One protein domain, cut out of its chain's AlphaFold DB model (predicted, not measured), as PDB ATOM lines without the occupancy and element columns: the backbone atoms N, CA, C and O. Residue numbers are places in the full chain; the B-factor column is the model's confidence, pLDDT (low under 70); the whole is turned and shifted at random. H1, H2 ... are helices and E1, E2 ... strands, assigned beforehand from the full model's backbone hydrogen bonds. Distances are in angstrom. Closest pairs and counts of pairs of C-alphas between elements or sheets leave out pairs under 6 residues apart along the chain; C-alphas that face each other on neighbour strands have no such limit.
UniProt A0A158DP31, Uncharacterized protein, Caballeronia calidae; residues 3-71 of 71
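Overview. This is residues 3 to 71 of the 71 residues of an uncharacterized protein of Caballeronia calidae (UniProt A0A158DP31). A twisted wall of four antiparallel strands, E1 to E4, has its two helices over one face and the other face bare. H2 packs on the sheet, mostly at E1 and E2, and H1 crosses H2 steeply, reaching the sheet near E3 with its first residues. The printed part has 69 residues, with four named strands and then two named helices along it; the sheet's order is E1, E2, E3, E4, and the class is mixed, helices and strands. The whole is compact, with a radius of gyration of the C-alphas of 11.4 A, and only just flat, spanning 33 by 30 by 17 A.

Along the chain. E1, residues 3 to 7, begins at C-alpha 3 at (-29.280, -1.154, 44.212) and is 12.6 A long. E2, residues 10 to 16, is 19.9 A long from first to last C-alpha. E3, residues 21 to 26, is 16.8 A long, and E4, residues 29 to 35, is 18.2 A long. H1, residues 36 to 44, begins at C-alpha 36 at (-32.841, -12.740, 38.863) and is 12.4 A long. H2, residues 56 to 70, is 21.7 A long and ends at C-alpha 70 at (-44.160, 1.187, 32.257).

Arrangement. The strands form a meander, each the antiparallel neighbour of the one before. E1 and E2 are a hairpin at 156 degrees, with N 5 and O 12 3.0 A apart, within hydrogen-bond range. E2 and E3 are a hairpin at 167 degrees, with N 15 and O 23 2.9 A apart, within that range. E3 and E4 are a hairpin at 152 degrees, with N 22 and O 34 2.9 A apart, also within range. The edge strands E1 and E4 are apart. The helices and the sheet make two layers, H1 and H2 on one face of it. H2 is on the sheet with 55 pairs of C-alphas within 10 A; its closest C-alphas to E2 are those of Leu 60 and Ala 14, 6.1 A. H1 is on the sheet with 8 such pairs; its closest C-alphas to E3 are those of Leu 36 and Leu 22, 6.6 A. H1 and H2 touch, the C-alphas of Ala 39 and Tyr 63 being closest at 4.9 A. They run the same way at a steep tilt of 69.6 degrees, only just short of about perpendicular. In H1 and H2 every O i to N i+4 pair is within hydrogen-bond range.

Size, cuts and confidence. The two C-alphas farthest apart, those of Asn 28 and Asn 51, are 33.1 A apart. The printed part has no cut. The link from H1 to H2, 11 residues, is long; the other links are tight. The mean pLDDT of the printed part is 88.5, and residues 47 to 53 and residue 71 are under 70.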
ATOM      1  N   ILE A   3     -29.596  -2.238  45.137       96.69
ATOM      2  CA  ILE A   3     -29.280  -1.154  44.212       96.69
ATOM      3  C   ILE A   3     -30.348  -0.088  44.359       96.69
ATOM      4  O   ILE A   3     -31.538  -0.388  44.304       96.69
ATOM      5  N   ILE A   4     -29.908   1.155  44.526       96.56
ATOM      6  CA  ILE A   4     -30.775   2.326  44.589       96.56
ATOM      7  C   ILE A   4     -30.516   3.151  43.338       96.56
ATOM      8  O   ILE A   4     -29.366   3.429  42.995       96.56
ATOM      9  N   GLU A   5     -31.584   3.538  42.653       95.38
ATOM     10  CA  GLU A   5     -31.492   4.352  41.450       95.38
ATOM     11  C   GLU A   5     -32.646   5.354  41.395       95.38
ATOM     12  O   GLU A   5     -33.795   5.043  41.714       95.38
ATOM     13  N   THR A   6     -32.327   6.577  40.977       95.56
ATOM     14  CA  THR A   6     -33.318   7.621  40.711       95.56
ATOM     15  C   THR A   6     -33.559   7.686  39.209       95.56
ATOM     16  O   THR A   6     -32.619   7.909  38.445       95.56
ATOM     17  N   VAL A   7     -34.810   7.516  38.783       93.56
ATOM     18  CA  VAL A   7     -35.224   7.631  37.377       93.56
ATOM     19  C   VAL A   7     -36.213   8.789  37.267       93.56
ATOM     20  O   VAL A   7     -37.332   8.720  37.775       93.56
ATOM     21  N   GLY A   8     -35.788   9.888  36.640       91.88
ATOM     22  CA  GLY A   8     -36.549  11.141  36.656       91.88
ATOM     23  C   GLY A   8     -36.649  11.710  38.076       91.88
ATOM     24  O   GLY A   8     -35.628  11.959  38.710       91.88
ATOM     25  N   SER A   9     -37.871  11.906  38.575       92.75
ATOM     26  CA  SER A   9     -38.161  12.347  39.952       92.75
ATOM     27  C   SER A   9     -38.478  11.199  40.922       92.75
ATOM     28  O   SER A   9     -38.809  11.450  42.080       92.75
ATOM     29  N   ARG A  10     -38.420   9.945  40.458       94.00
ATOM     30  CA  ARG A  10     -38.839   8.756  41.213       94.00
ATOM     31  C   ARG A  10     -37.624   8.018  41.764       94.00
ATOM     32  O   ARG A  10     -36.627   7.844  41.060       94.00
ATOM     33  N   HIS A  11     -37.717   7.570  43.013       96.25
ATOM     34  CA  HIS A  11     -36.636   6.881  43.721       96.25
ATOM     35  C   HIS A  11     -36.965   5.405  43.891       96.25
ATOM     36  O   HIS A  11     -37.929   5.070  44.580       96.25
ATOM     37  N   PHE A  12     -36.141   4.537  43.314       97.56
ATOM     38  CA  PHE A  12     -36.342   3.097  43.349       97.56
ATOM     39  C   PHE A  12     -35.243   2.385  44.124       97.56
ATOM     40  O   PHE A  12     -34.086   2.809  44.107       97.56
ATOM     41  N   SER A  13     -35.597   1.256  44.735       97.56
ATOM     42  CA  SER A  13     -34.615   0.272  45.184       97.56
ATOM     43  C   SER A  13     -34.974  -1.135  44.728       97.56
ATOM     44  O   SER A  13     -36.138  -1.537  44.738       97.56
ATOM     45  N   ALA A  14     -33.960  -1.875  44.291       97.31
ATOM     46  CA  ALA A  14     -34.055  -3.266  43.889       97.31
ATOM     47  C   ALA A  14     -33.164  -4.109  44.801       97.31
ATOM     48  O   ALA A  14     -31.937  -3.975  44.795       97.31
ATOM     49  N   THR A  15     -33.790  -4.989  45.577       97.44
ATOM     50  CA  THR A  15     -33.110  -5.816  46.572       97.44
ATOM     51  C   THR A  15     -33.190  -7.278  46.181       97.44
ATOM     52  O   THR A  15     -34.272  -7.859  46.148       97.44
ATOM     53  N   LEU A  16     -32.030  -7.886  45.941       96.62
ATOM     54  CA  LEU A  16     -31.887  -9.329  45.805       96.62
ATOM     55  C   LEU A  16     -31.605  -9.944  47.179       96.62
ATOM     56  O   LEU A  16     -30.524  -9.741  47.754       96.62
ATOM     57  N   ALA A  17     -32.579 -10.686  47.698       93.94
ATOM     58  CA  ALA A  17     -32.459 -11.461  48.925       93.94
ATOM     59  C   ALA A  17     -31.704 -12.784  48.691       93.94
ATOM     60  O   ALA A  17     -31.617 -13.291  47.574       93.94
ATOM     61  N   LEU A  18     -31.171 -13.368  49.771       90.44
ATOM     62  CA  LEU A  18     -30.377 -14.607  49.720       90.44
ATOM     63  C   LEU A  18     -31.159 -15.822  49.200       90.44
ATOM     64  O   LEU A  18     -30.562 -16.770  48.708       90.44
ATOM     65  N   ASN A  19     -32.488 -15.786  49.284       91.50
ATOM     66  CA  ASN A  19     -33.368 -16.818  48.741       91.50
ATOM     67  C   ASN A  19     -33.664 -16.640  47.237       91.50
ATOM     68  O   ASN A  19     -34.532 -17.329  46.710       91.50
ATOM     69  N   GLY A  20     -32.990 -15.706  46.558       89.00
ATOM     70  CA  GLY A  20     -33.166 -15.443  45.129       89.00
ATOM     71  C   GLY A  20     -34.366 -14.558  44.785       89.00
ATOM     72  O   GLY A  20     -34.589 -14.283  43.606       89.00
ATOM     73  N   LEU A  21     -35.118 -14.087  45.786       95.81
ATOM     74  CA  LEU A  21     -36.225 -13.162  45.572       95.81
ATOM     75  C   LEU A  21     -35.688 -11.756  45.291       95.81
ATOM     76  O   LEU A  21     -34.914 -11.205  46.078       95.81
ATOM     77  N   LEU A  22     -36.144 -11.172  44.190       96.75
ATOM     78  CA  LEU A  22     -35.938  -9.773  43.854       96.75
ATOM     79  C   LEU A  22     -37.163  -8.966  44.283       96.75
ATOM     80  O   LEU A  22     -38.282  -9.277  43.888       96.75
ATOM     81  N   ILE A  23     -36.955  -7.926  45.084       97.25
ATOM     82  CA  ILE A  23     -38.004  -7.008  45.534       97.25
ATOM     83  C   ILE A  23     -37.718  -5.629  44.948       97.25
ATOM     84  O   ILE A  23     -36.625  -5.103  45.151       97.25
ATOM     85  N   LEU A  24     -38.700  -5.040  44.261       96.94
ATOM     86  CA  LEU A  24     -38.625  -3.670  43.754       96.94
ATOM     87  C   LEU A  24     -39.511  -2.747  44.589       96.94
ATOM     88  O   LEU A  24     -40.691  -3.034  44.818       96.94
ATOM     89  N   LYS A  25     -38.954  -1.611  44.998       97.44
ATOM     90  CA  LYS A  25     -39.650  -0.567  45.749       97.44
ATOM     91  C   LYS A  25     -39.538   0.783  45.062       97.44
ATOM     92  O   LYS A  25     -38.545   1.055  44.395       97.44
ATOM     93  N   GLU A  26     -40.533   1.630  45.294       96.31
ATOM     94  CA  GLU A  26     -40.478   3.073  45.055       96.31
ATOM     95  C   GLU A  26     -40.681   3.794  46.394       96.31
ATOM     96  O   GLU A  26     -41.739   3.690  47.027       96.31
ATOM     97  N   GLY A  27     -39.631   4.454  46.885       92.81
ATOM     98  CA  GLY A  27     -39.549   4.876  48.284       92.81
ATOM     99  C   GLY A  27     -39.773   3.693  49.238       92.81
ATOM    100  O   GLY A  27     -39.076   2.684  49.177       92.81
ATOM    101  N   ASN A  28     -40.784   3.796  50.106       91.56
ATOM    102  CA  ASN A  28     -41.136   2.735  51.059       91.56
ATOM    103  C   ASN A  28     -42.181   1.740  50.527       91.56
ATOM    104  O   ASN A  28     -42.517   0.777  51.218       91.56
ATOM    105  N   ARG A  29     -42.718   1.966  49.323       93.94
ATOM    106  CA  ARG A  29     -43.772   1.132  48.745       93.94
ATOM    107  C   ARG A  29     -43.161  -0.003  47.938       93.94
ATOM    108  O   ARG A  29     -42.455   0.240  46.968       93.94
ATOM    109  N   GLU A  30     -43.494  -1.237  48.294       95.56
ATOM    110  CA  GLU A  30     -43.219  -2.395  47.444       95.56
ATOM    111  C   GLU A  30     -44.104  -2.344  46.194       95.56
ATOM    112  O   GLU A  30     -45.329  -2.240  46.294       95.56
ATOM    113  N   LEU A  31     -43.470  -2.362  45.022       93.56
ATOM    114  CA  LEU A  31     -44.155  -2.358  43.733       93.56
ATOM    115  C   LEU A  31     -44.370  -3.777  43.223       93.56
ATOM    116  O   LEU A  31     -45.454  -4.094  42.737       93.56
ATOM    117  N   THR A  32     -43.335  -4.615  43.309       94.75
ATOM    118  CA  THR A  32     -43.385  -5.978  42.780       94.75
ATOM    119  C   THR A  32     -42.328  -6.895  43.386       94.75
ATOM    120  O   THR A  32     -41.384  -6.453  44.053       94.75
ATOM    121  N   ARG A  33     -42.485  -8.184  43.085       95.19
ATOM    122  CA  ARG A  33     -41.529  -9.251  43.355       95.19
ATOM    123  C   ARG A  33     -41.221  -9.992  42.064       95.19
ATOM    124  O   ARG A  33     -42.117 -10.237  41.261       95.19
ATOM    125  N   GLY A  34     -39.974 -10.399  41.915       94.69
ATOM    126  CA  GLY A  34     -39.512 -11.211  40.803       94.69
ATOM    127  C   GLY A  34     -38.296 -12.030  41.195       94.69
ATOM    128  O   GLY A  34     -38.030 -12.295  42.371       94.69
ATOM    129  N   THR A  35     -37.534 -12.406  40.187       95.19
ATOM    130  CA  THR A  35     -36.332 -13.221  40.292       95.19
ATOM    131  C   THR A  35     -35.184 -12.570  39.531       95.19
ATOM    132  O   THR A  35     -35.360 -11.612  38.775       95.19
ATOM    133  N   LEU A  36     -33.984 -13.129  39.688       91.44
ATOM    134  CA  LEU A  36     -32.841 -12.740  38.863       91.44
ATOM    135  C   LEU A  36     -33.101 -12.959  37.363       91.44
ATOM    136  O   LEU A  36     -32.589 -12.211  36.538       91.44
ATOM    137  N   CYS A  37     -33.896 -13.974  37.009       91.88
ATOM    138  CA  CYS A  37     -34.241 -14.277  35.621       91.88
ATOM    139  C   CYS A  37     -35.106 -13.176  35.000       91.88
ATOM    140  O   CYS A  37     -34.886 -12.822  33.846       91.88
ATOM    141  N   ASP A  38     -36.021 -12.584  35.770       93.25
ATOM    142  CA  ASP A  38     -36.833 -11.451  35.306       93.25
ATOM    143  C   ASP A  38     -35.962 -10.208  35.072       93.25
ATOM    144  O   ASP A  38     -36.126  -9.486  34.089       93.25
ATOM    145  N   ALA A  39     -34.977  -9.982  35.946       90.81
ATOM    146  CA  ALA A  39     -34.004  -8.903  35.792       90.81
ATOM    147  C   ALA A  39     -33.078  -9.113  34.578       90.81
ATOM    148  O   ALA A  39     -32.776  -8.166  33.851       90.81
ATOM    149  N   LEU A  40     -32.669 -10.358  34.319       89.69
ATOM    150  CA  LEU A  40     -31.933 -10.730  33.110       89.69
ATOM    151  C   LEU A  40     -32.781 -10.519  31.845       89.69
ATOM    152  O   LEU A  40     -32.271  -9.993  30.857       89.69
ATOM    153  N   ALA A  41     -34.068 -10.874  31.870       90.25
ATOM    154  CA  ALA A  41     -34.976 -10.631  30.749       90.25
ATOM    155  C   ALA A  41     -35.102  -9.127  30.442       90.25
ATOM    156  O   ALA A  41     -34.960  -8.727  29.288       90.25
ATOM    157  N   ALA A  42     -35.243  -8.287  31.475       89.69
ATOM    158  CA  ALA A  42     -35.275  -6.828  31.335       89.69
ATOM    159  C   ALA A  42     -33.981  -6.248  30.729       89.69
ATOM    160  O   ALA A  42     -34.010  -5.226  30.039       89.69
ATOM    161  N   LEU A  43     -32.835  -6.889  30.970       87.12
ATOM    162  CA  LEU A  43     -31.573  -6.526  30.329       87.12
ATOM    163  C   LEU A  43     -31.538  -6.951  28.852       87.12
ATOM    164  O   LEU A  43     -31.058  -6.192  28.014       87.12
ATOM    165  N   GLY A  44     -32.094  -8.120  28.519       82.56
ATOM    166  CA  GLY A  44     -32.210  -8.616  27.142       82.56
ATOM    167  C   GLY A  44     -33.066  -7.733  26.225       82.56
ATOM    168  O   GLY A  44     -32.824  -7.677  25.022       82.56
ATOM    169  N   GLU A  45     -34.002  -6.965  26.786       81.12
ATOM    170  CA  GLU A  45     -34.766  -5.938  26.058       81.12
ATOM    171  C   GLU A  45     -33.921  -4.707  25.667       81.12
ATOM    172  O   GLU A  45     -34.405  -3.806  24.977       81.12
ATOM    173  N   ARG A  46     -32.652  -4.641  26.096       73.31
ATOM    174  CA  ARG A  46     -31.726  -3.537  25.822       73.31
ATOM    175  C   ARG A  46     -30.584  -4.035  24.929       73.31
ATOM    176  O   ARG A  46     -29.550  -4.459  25.443       73.31
ATOM    177  N   PRO A  47     -30.719  -3.944  23.592       66.50
ATOM    178  CA  PRO A  47     -29.724  -4.477  22.659       66.50
ATOM    179  C   PRO A  47     -28.336  -3.843  22.824       66.50
ATOM    180  O   PRO A  47     -27.339  -4.478  22.510       66.50
ATOM    181  N   GLU A  48     -28.248  -2.638  23.389       66.12
ATOM    182  CA  GLU A  48     -26.994  -1.946  23.723       66.12
ATOM    183  C   GLU A  48     -26.189  -2.621  24.857       66.12
ATOM    184  O   GLU A  48     -24.996  -2.369  25.001       66.12
ATOM    185  N   MET A  49     -26.822  -3.485  25.662       61.41
ATOM    186  CA  MET A  49     -26.210  -4.199  26.794       61.41
ATOM    187  C   MET A  49     -25.849  -5.656  26.464       61.41
ATOM    188  O   MET A  49     -25.570  -6.439  27.367       61.41
ATOM    189  N   THR A  50     -25.807  -6.028  25.181       56.16
ATOM    190  CA  THR A  50     -25.524  -7.400  24.704       56.16
ATOM    191  C   THR A  50     -24.116  -7.926  25.013       56.16
ATOM    192  O   THR A  50     -23.809  -9.075  24.694       56.16
ATOM    193  N   ASN A  51     -23.254  -7.144  25.669       59.03
ATOM    194  CA  ASN A  51     -21.980  -7.656  26.157       59.03
ATOM    195  C   ASN A  51     -22.212  -8.639  27.317       59.03
ATOM    196  O   ASN A  51     -22.634  -8.261  28.406       59.03
ATOM    197  N   LEU A  52     -21.855  -9.905  27.072       56.28
ATOM    198  CA  LEU A  52     -21.964 -11.090  27.944       56.28
ATOM    199  C   LEU A  52     -21.296 -10.983  29.336       56.28
ATOM    200  O   LEU A  52     -21.345 -11.938  30.106       56.28
ATOM    201  N   GLN A  53     -20.679  -9.850  29.680       68.31
ATOM    202  CA  GLN A  53     -20.151  -9.556  31.018       68.31
ATOM    203  C   GLN A  53     -21.164  -8.770  31.862       68.31
ATOM    204  O   GLN A  53     -20.836  -7.756  32.473       68.31
ATOM    205  N   THR A  54     -22.417  -9.212  31.877       74.25
ATOM    206  CA  THR A  54     -23.459  -8.565  32.673       74.25
ATOM    207  C   THR A  54     -23.302  -8.921  34.149       74.25
ATOM    208  O   THR A  54     -23.315 -10.098  34.515       74.25
ATOM    209  N   THR A  55     -23.193  -7.914  35.014       88.44
ATOM    210  CA  THR A  55     -23.178  -8.123  36.467       88.44
ATOM    211  C   THR A  55     -24.597  -8.205  37.031       88.44
ATOM    212  O   THR A  55     -25.566  -7.762  36.413       88.44
ATOM    213  N   VAL A  56     -24.741  -8.726  38.252       89.62
ATOM    214  CA  VAL A  56     -26.041  -8.697  38.942       89.62
ATOM    215  C   VAL A  56     -26.513  -7.256  39.173       89.62
ATOM    216  O   VAL A  56     -27.712  -6.997  39.132       89.62
ATOM    217  N   GLU A  57     -25.602  -6.297  39.361       92.25
ATOM    218  CA  GLU A  57     -25.985  -4.884  39.455       92.25
ATOM    219  C   GLU A  57     -26.628  -4.377  38.163       92.25
ATOM    220  O   GLU A  57     -27.640  -3.679  38.219       92.25
ATOM    221  N   ASP A  58     -26.077  -4.748  37.004       90.81
ATOM    222  CA  ASP A  58     -26.607  -4.332  35.703       90.81
ATOM    223  C   ASP A  58     -28.013  -4.887  35.474       90.81
ATOM    224  O   ASP A  58     -28.898  -4.156  35.026       90.81
ATOM    225  N   MET A  59     -28.245  -6.146  35.858       91.81
ATOM    226  CA  MET A  59     -29.576  -6.758  35.824       91.81
ATOM    227  C   MET A  59     -30.566  -5.990  36.705       91.81
ATOM    228  O   MET A  59     -31.670  -5.670  36.270       91.81
ATOM    229  N   LEU A  60     -30.178  -5.645  37.936       94.25
ATOM    230  CA  LEU A  60     -31.047  -4.915  38.862       94.25
ATOM    231  C   LEU A  60     -31.360  -3.500  38.366       94.25
ATOM    232  O   LEU A  60     -32.518  -3.085  38.413       94.25
ATOM    233  N   ARG A  61     -30.366  -2.778  37.833       93.81
ATOM    234  CA  ARG A  61     -30.586  -1.464  37.201       93.81
ATOM    235  C   ARG A  61     -31.504  -1.579  35.986       93.81
ATOM    236  O   ARG A  61     -32.399  -0.753  35.804       93.81
ATOM    237  N   ALA A  62     -31.332  -2.610  35.158       91.81
ATOM    238  CA  ALA A  62     -32.227  -2.863  34.031       91.81
ATOM    239  C   ALA A  62     -33.663  -3.142  34.494       91.81
ATOM    240  O   ALA A  62     -34.599  -2.587  33.920       91.81
ATOM    241  N   TYR A  63     -33.834  -3.908  35.571       93.81
ATOM    242  CA  TYR A  63     -35.142  -4.187  36.160       93.81
ATOM    243  C   TYR A  63     -35.833  -2.917  36.683       93.81
ATOM    244  O   TYR A  63     -36.993  -2.676  36.347       93.81
ATOM    245  N   ILE A  64     -35.110  -2.057  37.420       95.06
ATOM    246  CA  ILE A  64     -35.617  -0.747  37.871       95.06
ATOM    247  C   ILE A  64     -36.096   0.077  36.675       95.06
ATOM    248  O   ILE A  64     -37.218   0.583  36.663       95.06
ATOM    249  N   ARG A  65     -35.250   0.206  35.648       92.88
ATOM    250  CA  ARG A  65     -35.549   1.034  34.476       92.88
ATOM    251  C   ARG A  65     -36.695   0.484  33.639       92.88
ATOM    252  O   ARG A  65     -37.461   1.279  33.107       92.88
ATOM    253  N   SER A  66     -36.822  -0.836  33.517       91.19
ATOM    254  CA  SER A  66     -37.959  -1.457  32.830       91.19
ATOM    255  C   SER A  66     -39.270  -1.080  33.530       91.19
ATOM    256  O   SER A  66     -40.169  -0.531  32.896       91.19
ATOM    257  N   TYR A  67     -39.331  -1.204  34.861       91.44
ATOM    258  CA  TYR A  67     -40.519  -0.810  35.627       91.44
ATOM    259  C   TYR A  67     -40.820   0.690  35.563       91.44
ATOM    260  O   TYR A  67     -41.973   1.093  35.392       91.44
ATOM    261  N   ALA A  68     -39.784   1.522  35.667       90.44
ATOM    262  CA  ALA A  68     -39.920   2.971  35.599       90.44
ATOM    263  C   ALA A  68     -40.388   3.476  34.220       90.44
ATOM    264  O   ALA A  68     -40.860   4.600  34.128       90.44
ATOM    265  N   ARG A  69     -40.262   2.676  33.146       84.62
ATOM    266  CA  ARG A  69     -40.797   3.009  31.811       84.62
ATOM    267  C   ARG A  69     -42.281   2.685  31.654       84.62
ATOM    268  O   ARG A  69     -42.936   3.301  30.822       84.62
ATOM    269  N   VAL A  70     -42.779   1.688  32.383       75.00
ATOM    270  CA  VAL A  70     -44.160   1.187  32.257       75.00
ATOM    271  C   VAL A  70     -45.148   1.992  33.113       75.00
ATOM    272  O   VAL A  70     -46.349   1.951  32.860       75.00
ATOM    273  N   THR A  71     -44.656   2.730  34.112       59.34
ATOM    274  CA  THR A  71     -45.456   3.515  35.070       59.34
ATOM    275  C   THR A  71     -45.131   4.990  34.995       59.34
ATOM    276  O   THR A  71     -46.073   5.797  35.126       59.34
TER     277      THR A  71